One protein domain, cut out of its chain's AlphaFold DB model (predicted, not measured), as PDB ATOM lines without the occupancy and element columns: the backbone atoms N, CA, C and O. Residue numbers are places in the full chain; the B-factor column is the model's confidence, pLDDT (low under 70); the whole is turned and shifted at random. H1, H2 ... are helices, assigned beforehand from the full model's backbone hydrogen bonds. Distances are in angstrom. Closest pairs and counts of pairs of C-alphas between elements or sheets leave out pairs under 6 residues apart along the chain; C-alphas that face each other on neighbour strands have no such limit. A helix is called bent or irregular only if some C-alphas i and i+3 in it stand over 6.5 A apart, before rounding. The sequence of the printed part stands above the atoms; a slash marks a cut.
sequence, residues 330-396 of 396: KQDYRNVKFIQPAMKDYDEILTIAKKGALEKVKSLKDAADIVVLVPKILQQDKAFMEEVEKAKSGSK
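This is residues 330 to 396 of the 396 residues of an uncharacterized protein of Candidatus Moranbacteria bacterium CG_4_8_14_3_um_filter_41_13 (UniProt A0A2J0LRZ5). A long helix, H2, makes the longest axis, and H5 lies side by side with it, running the same way. H1 packs on H2 on another side, the short helices H3 and H4 lie on the path back from the end of H2 to H5, and residues 340 to 345 stick out at one end. The printed part has 67 residues with five named helices, H1 to H5, and no named strand; the class is all helix. It is compact, with a radius of gyration of the C-alphas of 11.9 A, yet elongated, spanning 39 by 23 by 17 A.

H1, residues 333 to 338, touches H2, residues 346 to 367, at a steep tilt of 46 degrees, opposite ways; the closest C-alphas, of Tyr 333 and Ala 353, are 4.5 A apart. H2 is the hub. With residues 357 to 361 alone it only just touches H3, residues 370 to 373, with 3 pairs of C-alphas within 8 A, the closest Ala 357 and Leu 373 at 7.2 A. H4, residues 376 to 379, and H5, residues 382 to 393, touch only at the corner, and only just, with 3 pairs within 8 A; the closest C-alphas are those of Gln 379 and Met 385, 6.2 A. H5 touches H2 at a shallow tilt of 26 degrees, the same way, closest at the C-alphas of Lys 365 and Lys 392, 4.5 A. H1 and H5 are apart. Every O i to N i+4 pair is within hydrogen-bond range in H5, but 16 of 18 in H2 and 0 of 2 in H1, where 3 of 3 O i to N i+3 pairs are; H3 and H4 are too short for an i+4 pair.

H1 begins at C-alpha 333 (335.905, 238.271, 391.415) and is 10.7 A long. H2 is 30.1 A long, with a kink of 46 degrees near residue 361, and irregular: C-alphas 363 and 366 are 9.5 A apart. H3 is 5.0 A and H4 4.9 A long. H5, 16.7 A long, ends at C-alpha 393 (332.437, 217.419, 395.402).

The C-alphas farthest apart, of Ala 342 and Lys 396, are 40.3 A apart. The printed part has no cut and no long link. The mean pLDDT of the printed part is 90.0; residues 394 to 396 are under 70.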
ATOM      1  N   LYS A 330     337.688 242.878 394.258       94.75
ATOM      2  CA  LYS A 330     337.135 242.836 395.621       94.75
ATOM      3  C   LYS A 330     335.603 242.870 395.609       94.75
ATOM      4  O   LYS A 330     334.984 242.205 396.433       94.75
ATOM      5  N   GLN A 331     335.002 243.606 394.672       92.00
ATOM      6  CA  GLN A 331     333.547 243.677 394.531       92.00
ATOM      7  C   GLN A 331     332.947 242.480 393.774       92.00
ATOM      8  O   GLN A 331     331.915 241.935 394.168       92.00
ATOM      9  N   ASP A 332     333.571 242.074 392.670       92.44
ATOM     10  CA  ASP A 332     333.178 240.914 391.872       92.44
ATOM     11  C   ASP A 332     334.423 240.244 391.286       92.44
ATOM     12  O   ASP A 332     335.066 240.758 390.365       92.44
ATOM     13  N   TYR A 333     334.723 239.044 391.788       94.31
ATOM     14  CA  TYR A 333     335.905 238.271 391.415       94.31
ATOM     15  C   TYR A 333     336.021 238.019 389.902       94.31
ATOM     16  O   TYR A 333     337.121 237.812 389.386       94.31
ATOM     17  N   ARG A 334     334.908 238.070 389.156       93.56
ATOM     18  CA  ARG A 334     334.886 237.869 387.697       93.56
ATOM     19  C   ARG A 334     335.597 238.987 386.932       93.56
ATOM     20  O   ARG A 334     335.995 238.780 385.782       93.56
ATOM     21  N   ASN A 335     335.815 240.142 387.561       95.12
ATOM     22  CA  ASN A 335     336.589 241.250 386.996       95.12
ATOM     23  C   ASN A 335     338.076 240.926 386.806       95.12
ATOM     24  O   ASN A 335     338.758 241.635 386.068       95.12
ATOM     25  N   VAL A 336     338.565 239.808 387.357       96.06
ATOM     26  CA  VAL A 336     339.945 239.334 387.160       96.06
ATOM     27  C   VAL A 336     340.292 239.120 385.685       96.06
ATOM     28  O   VAL A 336     341.457 239.148 385.317       96.06
ATOM     29  N   LYS A 337     339.298 238.981 384.797       94.69
ATOM     30  CA  LYS A 337     339.511 238.906 383.342       94.69
ATOM     31  C   LYS A 337     340.243 240.120 382.742       94.69
ATOM     32  O   LYS A 337     340.714 240.021 381.615       94.69
ATOM     33  N   PHE A 338     340.299 241.251 383.451       95.56
ATOM     34  CA  PHE A 338     340.978 242.476 383.010       95.56
ATOM     35  C   PHE A 338     342.400 242.637 383.558       95.56
ATOM     36  O   PHE A 338     343.059 243.628 383.247       95.56
ATOM     37  N   ILE A 339     342.865 241.700 384.384       95.94
ATOM     38  CA  ILE A 339     344.198 241.751 384.975       95.94
ATOM     39  C   ILE A 339     345.289 241.620 383.899       95.94
ATOM     40  O   ILE A 339     345.119 240.904 382.909       95.94
ATOM     41  N   GLN A 340     346.428 242.280 384.102       94.19
ATOM     42  CA  GLN A 340     347.602 242.171 383.233       94.19
ATOM     43  C   GLN A 340     348.848 241.836 384.061       94.19
ATOM     44  O   GLN A 340     349.015 242.439 385.120       94.19
ATOM     45  N   PRO A 341     349.760 240.963 383.584       93.75
ATOM     46  CA  PRO A 341     350.967 240.573 384.327       93.75
ATOM     47  C   PRO A 341     351.867 241.732 384.776       93.75
ATOM     48  O   PRO A 341     352.602 241.596 385.743       93.75
ATOM     49  N   ALA A 342     351.816 242.875 384.086       94.31
ATOM     50  CA  ALA A 342     352.599 244.062 384.426       94.31
ATOM     51  C   ALA A 342     352.018 244.889 385.596       94.31
ATOM     52  O   ALA A 342     352.618 245.886 385.995       94.31
ATOM     53  N   MET A 343     350.841 244.532 386.123       94.88
ATOM     54  CA  MET A 343     350.215 245.247 387.239       94.88
ATOM     55  C   MET A 343     350.966 244.991 388.546       94.88
ATOM     56  O   MET A 343     351.309 243.857 388.860       94.88
ATOM     57  N   LYS A 344     351.164 246.047 389.343       94.81
ATOM     58  CA  LYS A 344     351.859 245.972 390.637       94.81
ATOM     59  C   LYS A 344     351.214 244.962 391.593       94.81
ATOM     60  O   LYS A 344     351.930 244.228 392.263       94.81
ATOM     61  N   ASP A 345     349.884 244.908 391.619       95.06
ATOM     62  CA  ASP A 345     349.120 244.085 392.564       95.06
ATOM     63  C   ASP A 345     348.631 242.774 391.912       95.06
ATOM     64  O   ASP A 345     347.642 242.188 392.346       95.06
ATOM     65  N   TYR A 346     349.296 242.310 390.842       96.31
ATOM     66  CA  TYR A 346     348.869 241.152 390.044       96.31
ATOM     67  C   TYR A 346     348.562 239.908 390.898       96.31
ATOM     68  O   TYR A 346     347.471 239.336 390.821       96.31
ATOM     69  N   ASP A 347     349.499 239.520 391.761       95.94
ATOM     70  CA  ASP A 347     349.360 238.324 392.600       95.94
ATOM     71  C   ASP A 347     348.250 238.474 393.653       95.94
ATOM     72  O   ASP A 347     347.518 237.520 393.940       95.94
ATOM     73  N   GLU A 348     348.077 239.681 394.202       96.75
ATOM     74  CA  GLU A 348     347.007 239.979 395.156       96.75
ATOM     75  C   GLU A 348     345.634 239.860 394.485       96.75
ATOM     76  O   GLU A 348     344.742 239.180 395.001       96.75
ATOM     77  N   ILE A 349     345.479 240.445 393.294       97.56
ATOM     78  CA  ILE A 349     344.240 240.380 392.511       97.56
ATOM     79  C   ILE A 349     343.884 238.920 392.201       97.56
ATOM     80  O   ILE A 349     342.731 238.519 392.385       97.56
ATOM     81  N   LEU A 350     344.854 238.104 391.769       97.00
ATOM     82  CA  LEU A 350     344.627 236.675 391.531       97.00
ATOM     83  C   LEU A 350     344.204 235.943 392.805       97.00
ATOM     84  O   LEU A 350     343.281 235.129 392.763       97.00
ATOM     85  N   THR A 351     344.845 236.237 393.933       97.19
ATOM     86  CA  THR A 351     344.537 235.609 395.225       97.19
ATOM     87  C   THR A 351     343.108 235.919 395.671       97.19
ATOM     88  O   THR A 351     342.353 235.005 396.019       97.19
ATOM     89  N   ILE A 352     342.696 237.188 395.600       96.75
ATOM     90  CA  ILE A 352     341.328 237.616 395.933       96.75
ATOM     91  C   ILE A 352     340.323 236.959 394.983       96.75
ATOM     92  O   ILE A 352     339.297 236.437 395.429       96.75
ATOM     93  N   ALA A 353     340.629 236.922 393.684       96.75
ATOM     94  CA  ALA A 353     339.739 236.333 392.693       96.75
ATOM     95  C   ALA A 353     339.547 234.821 392.894       96.75
ATOM     96  O   ALA A 353     338.416 234.332 392.843       96.75
ATOM     97  N   LYS A 354     340.633 234.085 393.167       96.75
ATOM     98  CA  LYS A 354     340.601 232.649 393.496       96.75
ATOM     99  C   LYS A 354     339.745 232.382 394.728       96.75
ATOM    100  O   LYS A 354     338.885 231.503 394.690       96.75
ATOM    101  N   LYS A 355     339.928 233.173 395.791       96.19
ATOM    102  CA  LYS A 355     339.128 233.067 397.017       96.19
ATOM    103  C   LYS A 355     337.636 233.274 396.736       96.19
ATOM    104  O   LYS A 355     336.834 232.416 397.101       96.19
ATOM    105  N   GLY A 356     337.270 234.352 396.037       94.38
ATOM    106  CA  GLY A 356     335.871 234.648 395.705       94.38
ATOM    107  C   GLY A 356     335.223 233.581 394.815       94.38
ATOM    108  O   GLY A 356     334.096 233.153 395.072       94.38
ATOM    109  N   ALA A 357     335.952 233.084 393.812       94.25
ATOM    110  CA  ALA A 357     335.489 231.984 392.967       94.25
ATOM    111  C   ALA A 357     335.259 230.700 393.783       94.25
ATOM    112  O   ALA A 357     334.210 230.069 393.652       94.25
ATOM    113  N   LEU A 358     336.197 230.340 394.666       93.88
ATOM    114  CA  LEU A 358     336.099 229.152 395.514       93.88
ATOM    115  C   LEU A 358     334.920 229.239 396.495       93.88
ATOM    116  O   LEU A 358     334.185 228.267 396.660       93.88
ATOM    117  N   GLU A 359     334.707 230.394 397.128       93.31
ATOM    118  CA  GLU A 359     333.547 230.639 397.996       93.31
ATOM    119  C   GLU A 359     332.231 230.455 397.231       93.31
ATOM    120  O   GLU A 359     331.302 229.804 397.721       93.31
ATOM    121  N   LYS A 360     332.168 230.951 395.989       91.62
ATOM    122  CA  LYS A 360     330.981 230.800 395.153       91.62
ATOM    123  C   LYS A 360     330.749 229.349 394.730       91.62
ATOM    124  O   LYS A 360     329.611 228.886 394.820       91.62
ATOM    125  N   VAL A 361     331.799 228.611 394.360       91.88
ATOM    126  CA  VAL A 361     331.723 227.163 394.078       91.88
ATOM    127  C   VAL A 361     331.207 226.409 395.303       91.88
ATOM    128  O   VAL A 361     330.240 225.663 395.188       91.88
ATOM    129  N   LYS A 362     331.767 226.662 396.493       90.00
ATOM    130  CA  LYS A 362     331.323 226.034 397.752       90.00
ATOM    131  C   LYS A 362     329.852 226.313 398.061       90.00
ATOM    132  O   LYS A 362     329.165 225.438 398.583       90.00
ATOM    133  N   SER A 363     329.368 227.515 397.740       89.50
ATOM    134  CA  SER A 363     327.963 227.883 397.953       89.50
ATOM    135  C   SER A 363     326.992 227.135 397.031       89.50
ATOM    136  O   SER A 363     325.850 226.904 397.417       89.50
ATOM    137  N   LEU A 364     327.444 226.744 395.834       86.75
ATOM    138  CA  LEU A 364     326.619 226.101 394.804       86.75
ATOM    139  C   LEU A 364     326.813 224.573 394.733       86.75
ATOM    140  O   LEU A 364     325.915 223.881 394.257       86.75
ATOM    141  N   LYS A 365     327.938 224.040 395.235       84.00
ATOM    142  CA  LYS A 365     328.292 222.606 395.244       84.00
ATOM    143  C   LYS A 365     328.073 221.961 393.867       84.00
ATOM    144  O   LYS A 365     328.537 222.499 392.864       84.00
ATOM    145  N   ASP A 366     327.332 220.855 393.798       76.94
ATOM    146  CA  ASP A 366     327.056 220.108 392.567       76.94
ATOM    147  C   ASP A 366     326.323 220.926 391.492       76.94
ATOM    148  O   ASP A 366     326.470 220.638 390.306       76.94
ATOM    149  N   ALA A 367     325.594 221.983 391.875       77.44
ATOM    150  CA  ALA A 367     324.922 222.881 390.934       77.44
ATOM    151  C   ALA A 367     325.880 223.879 390.250       77.44
ATOM    152  O   ALA A 367     325.462 224.637 389.376       77.44
ATOM    153  N   ALA A 368     327.159 223.912 390.643       78.50
ATOM    154  CA  ALA A 368     328.154 224.774 390.022       78.50
ATOM    155  C   ALA A 368     328.620 224.213 388.667       78.50
ATOM    156  O   ALA A 368     329.300 223.181 388.592       78.50
ATOM    157  N   ASP A 369     328.341 224.955 387.596       86.00
ATOM    158  CA  ASP A 369     329.091 224.832 386.346       86.00
ATOM    159  C   ASP A 369     330.424 225.583 386.492       86.00
ATOM    160  O   ASP A 369     330.485 226.812 386.426       86.00
ATOM    161  N   ILE A 370     331.498 224.827 386.736       86.38
ATOM    162  CA  ILE A 370     332.843 225.366 386.978       86.38
ATOM    163  C   ILE A 370     333.339 226.170 385.770       86.38
ATOM    164  O   ILE A 370     333.967 227.214 385.954       86.38
ATOM    165  N   VAL A 371     333.030 225.724 384.549       85.88
ATOM    166  CA  VAL A 371     333.517 226.356 383.314       85.88
ATOM    167  C   VAL A 371     332.923 227.753 383.151       85.88
ATOM    168  O   VAL A 371     333.603 228.661 382.670       85.88
ATOM    169  N   VAL A 372     331.673 227.934 383.584       87.12
ATOM    170  CA  VAL A 372     330.970 229.223 383.552       87.12
ATOM    171  C   VAL A 372     331.341 230.095 384.753       87.12
ATOM    172  O   VAL A 372     331.490 231.311 384.619       87.12
ATOM    173  N   LEU A 373     331.485 229.495 385.936       89.12
ATOM    174  CA  LEU A 373     331.635 230.229 387.189       89.12
ATOM    175  C   LEU A 373     333.057 230.740 387.436       89.12
ATOM    176  O   LEU A 373     333.228 231.823 388.004       89.12
ATOM    177  N   VAL A 374     334.063 229.957 387.043       93.12
ATOM    178  CA  VAL A 374     335.480 230.268 387.249       93.12
ATOM    179  C   VAL A 374     336.025 230.974 386.005       93.12
ATOM    180  O   VAL A 374     335.994 230.395 384.923       93.12
ATOM    181  N   PRO A 375     336.553 232.206 386.104       93.94
ATOM    182  CA  PRO A 375     337.136 232.909 384.964       93.94
ATOM    183  C   PRO A 375     338.269 232.121 384.297       93.94
ATOM    184  O   PRO A 375     339.118 231.555 384.982       93.94
ATOM    185  N   LYS A 376     338.340 232.154 382.956       93.69
ATOM    186  CA  LYS A 376     339.331 231.406 382.151       93.69
ATOM    187  C   LYS A 376     340.778 231.577 382.615       93.69
ATOM    188  O   LYS A 376     341.542 230.624 382.570       93.69
ATOM    189  N   ILE A 377     341.153 232.773 383.067       93.00
ATOM    190  CA  ILE A 377     342.508 233.042 383.562       93.00
ATOM    191  C   ILE A 377     342.852 232.228 384.816       93.00
ATOM    192  O   ILE A 377     343.987 231.803 384.973       93.00
ATOM    193  N   LEU A 378     341.867 231.945 385.672       94.56
ATOM    194  CA  LEU A 378     342.056 231.094 386.846       94.56
ATOM    195  C   LEU A 378     342.028 229.607 386.479       94.56
ATOM    196  O   LEU A 378     342.706 228.817 387.121       94.56
ATOM    197  N   GLN A 379     341.302 229.229 385.420       93.44
ATOM    198  CA  GLN A 379     341.258 227.843 384.929       93.44
ATOM    199  C   GLN A 379     342.616 227.340 384.416       93.44
ATOM    200  O   GLN A 379     342.837 226.134 384.327       93.44
ATOM    201  N   GLN A 380     343.529 228.250 384.068       91.81
ATOM    202  CA  GLN A 380     344.887 227.905 383.639       91.81
ATOM    203  C   GLN A 380     345.753 227.381 384.795       91.81
ATOM    204  O   GLN A 380     346.733 226.674 384.557       91.81
ATOM    205  N   ASP A 381     345.387 227.695 386.041       93.62
ATOM    206  CA  ASP A 381     346.074 227.205 387.227       93.62
ATOM    207  C   ASP A 381     345.528 225.829 387.631       93.62
ATOM    208  O   ASP A 381     344.448 225.698 388.212       93.62
ATOM    209  N   LYS A 382     346.309 224.788 387.328       93.75
ATOM    210  CA  LYS A 382     345.952 223.397 387.630       93.75
ATOM    211  C   LYS A 382     345.758 223.150 389.125       93.75
ATOM    212  O   LYS A 382     344.814 222.458 389.492       93.75
ATOM    213  N   ALA A 383     346.614 223.723 389.973       94.31
ATOM    214  CA  ALA A 383     346.535 223.518 391.417       94.31
ATOM    215  C   ALA A 383     345.244 224.131 391.975       94.31
ATOM    216  O   ALA A 383     344.529 223.492 392.745       94.31
ATOM    217  N   PHE A 384     344.889 225.330 391.508       95.38
ATOM    218  CA  PHE A 384     343.625 225.962 391.880       95.38
ATOM    219  C   PHE A 384     342.402 225.168 391.395       95.38
ATOM    220  O   PHE A 384     341.434 225.005 392.135       95.38
ATOM    221  N   MET A 385     342.434 224.628 390.175       94.50
ATOM    222  CA  MET A 385     341.318 223.831 389.657       94.50
ATOM    223  C   MET A 385     341.106 222.526 390.437       94.50
ATOM    224  O   MET A 385     339.961 222.138 390.665       94.50
ATOM    225  N   GLU A 386     342.170 221.887 390.931       92.94
ATOM    226  CA  GLU A 386     342.042 220.748 391.851       92.94
ATOM    227  C   GLU A 386     341.347 221.134 393.167       92.94
ATOM    228  O   GLU A 386     340.544 220.361 393.698       92.94
ATOM    229  N   GLU A 387     341.621 222.327 393.705       92.94
ATOM    230  CA  GLU A 387     340.919 222.848 394.887       92.94
ATOM    231  C   GLU A 387     339.437 223.116 394.605       92.94
ATOM    232  O   GLU A 387     338.584 222.814 395.444       92.94
ATOM    233  N   VAL A 388     339.120 223.644 393.421       91.81
ATOM    234  CA  VAL A 388     337.743 223.893 392.974       91.81
ATOM    235  C   VAL A 388     336.952 222.585 392.853       91.81
ATOM    236  O   VAL A 388     335.827 222.516 393.349       91.81
ATOM    237  N   GLU A 389     337.531 221.532 392.272       89.25
ATOM    238  CA  GLU A 389     336.878 220.215 392.154       89.25
ATOM    239  C   GLU A 389     336.645 219.555 393.524       89.25
ATOM    240  O   GLU A 389     335.567 219.011 393.801       89.25
ATOM    241  N   LYS A 390     337.616 219.667 394.441       89.69
ATOM    242  CA  LYS A 390     337.448 219.233 395.842       89.69
ATOM    243  C   LYS A 390     336.340 220.020 396.547       89.69
ATOM    244  O   LYS A 390     335.545 219.452 397.289       89.69
ATOM    245  N   ALA A 391     336.268 221.328 396.309       86.88
ATOM    246  CA  ALA A 391     335.235 222.182 396.882       86.88
ATOM    247  C   ALA A 391     333.835 221.887 396.320       86.88
ATOM    248  O   ALA A 391     332.857 221.984 397.063       86.88
ATOM    249  N   LYS A 392     333.739 221.513 395.037       82.94
ATOM    250  CA  LYS A 392     332.488 221.121 394.378       82.94
ATOM    251  C   LYS A 392     331.950 219.797 394.913       82.94
ATOM    252  O   LYS A 392     330.785 219.736 395.285       82.94
ATOM    253  N   SER A 393     332.809 218.780 394.984       76.25
ATOM    254  CA  SER A 393     332.437 217.419 395.402       76.25
ATOM    255  C   SER A 393     332.017 217.308 396.872       76.25
ATOM    256  O   SER A 393     331.425 216.299 397.250       76.25
ATOM    257  N   GLY A 394     332.270 218.353 397.675       63.91
ATOM    258  CA  GLY A 394     332.044 218.375 399.115       63.91
ATOM    259  C   GLY A 394     332.985 217.393 399.809       63.91
ATOM    260  O   GLY A 394     332.987 216.208 399.495       63.91
ATOM    261  N   SER A 395     333.800 217.855 400.761       45.72
ATOM    262  CA  SER A 395     334.594 216.935 401.587       45.72
ATOM    263  C   SER A 395     333.703 215.807 402.116       45.72
ATOM    264  O   SER A 395     332.780 216.067 402.889       45.72
ATOM    265  N   LYS A 396     333.976 214.578 401.668       37.31
ATOM    266  CA  LYS A 396     333.638 213.372 402.421       37.31
ATOM    267  C   LYS A 396     334.523 213.284 403.652       37.31
ATOM    268  O   LYS A 396     335.713 213.659 403.532       37.31
TER     269      LYS A 396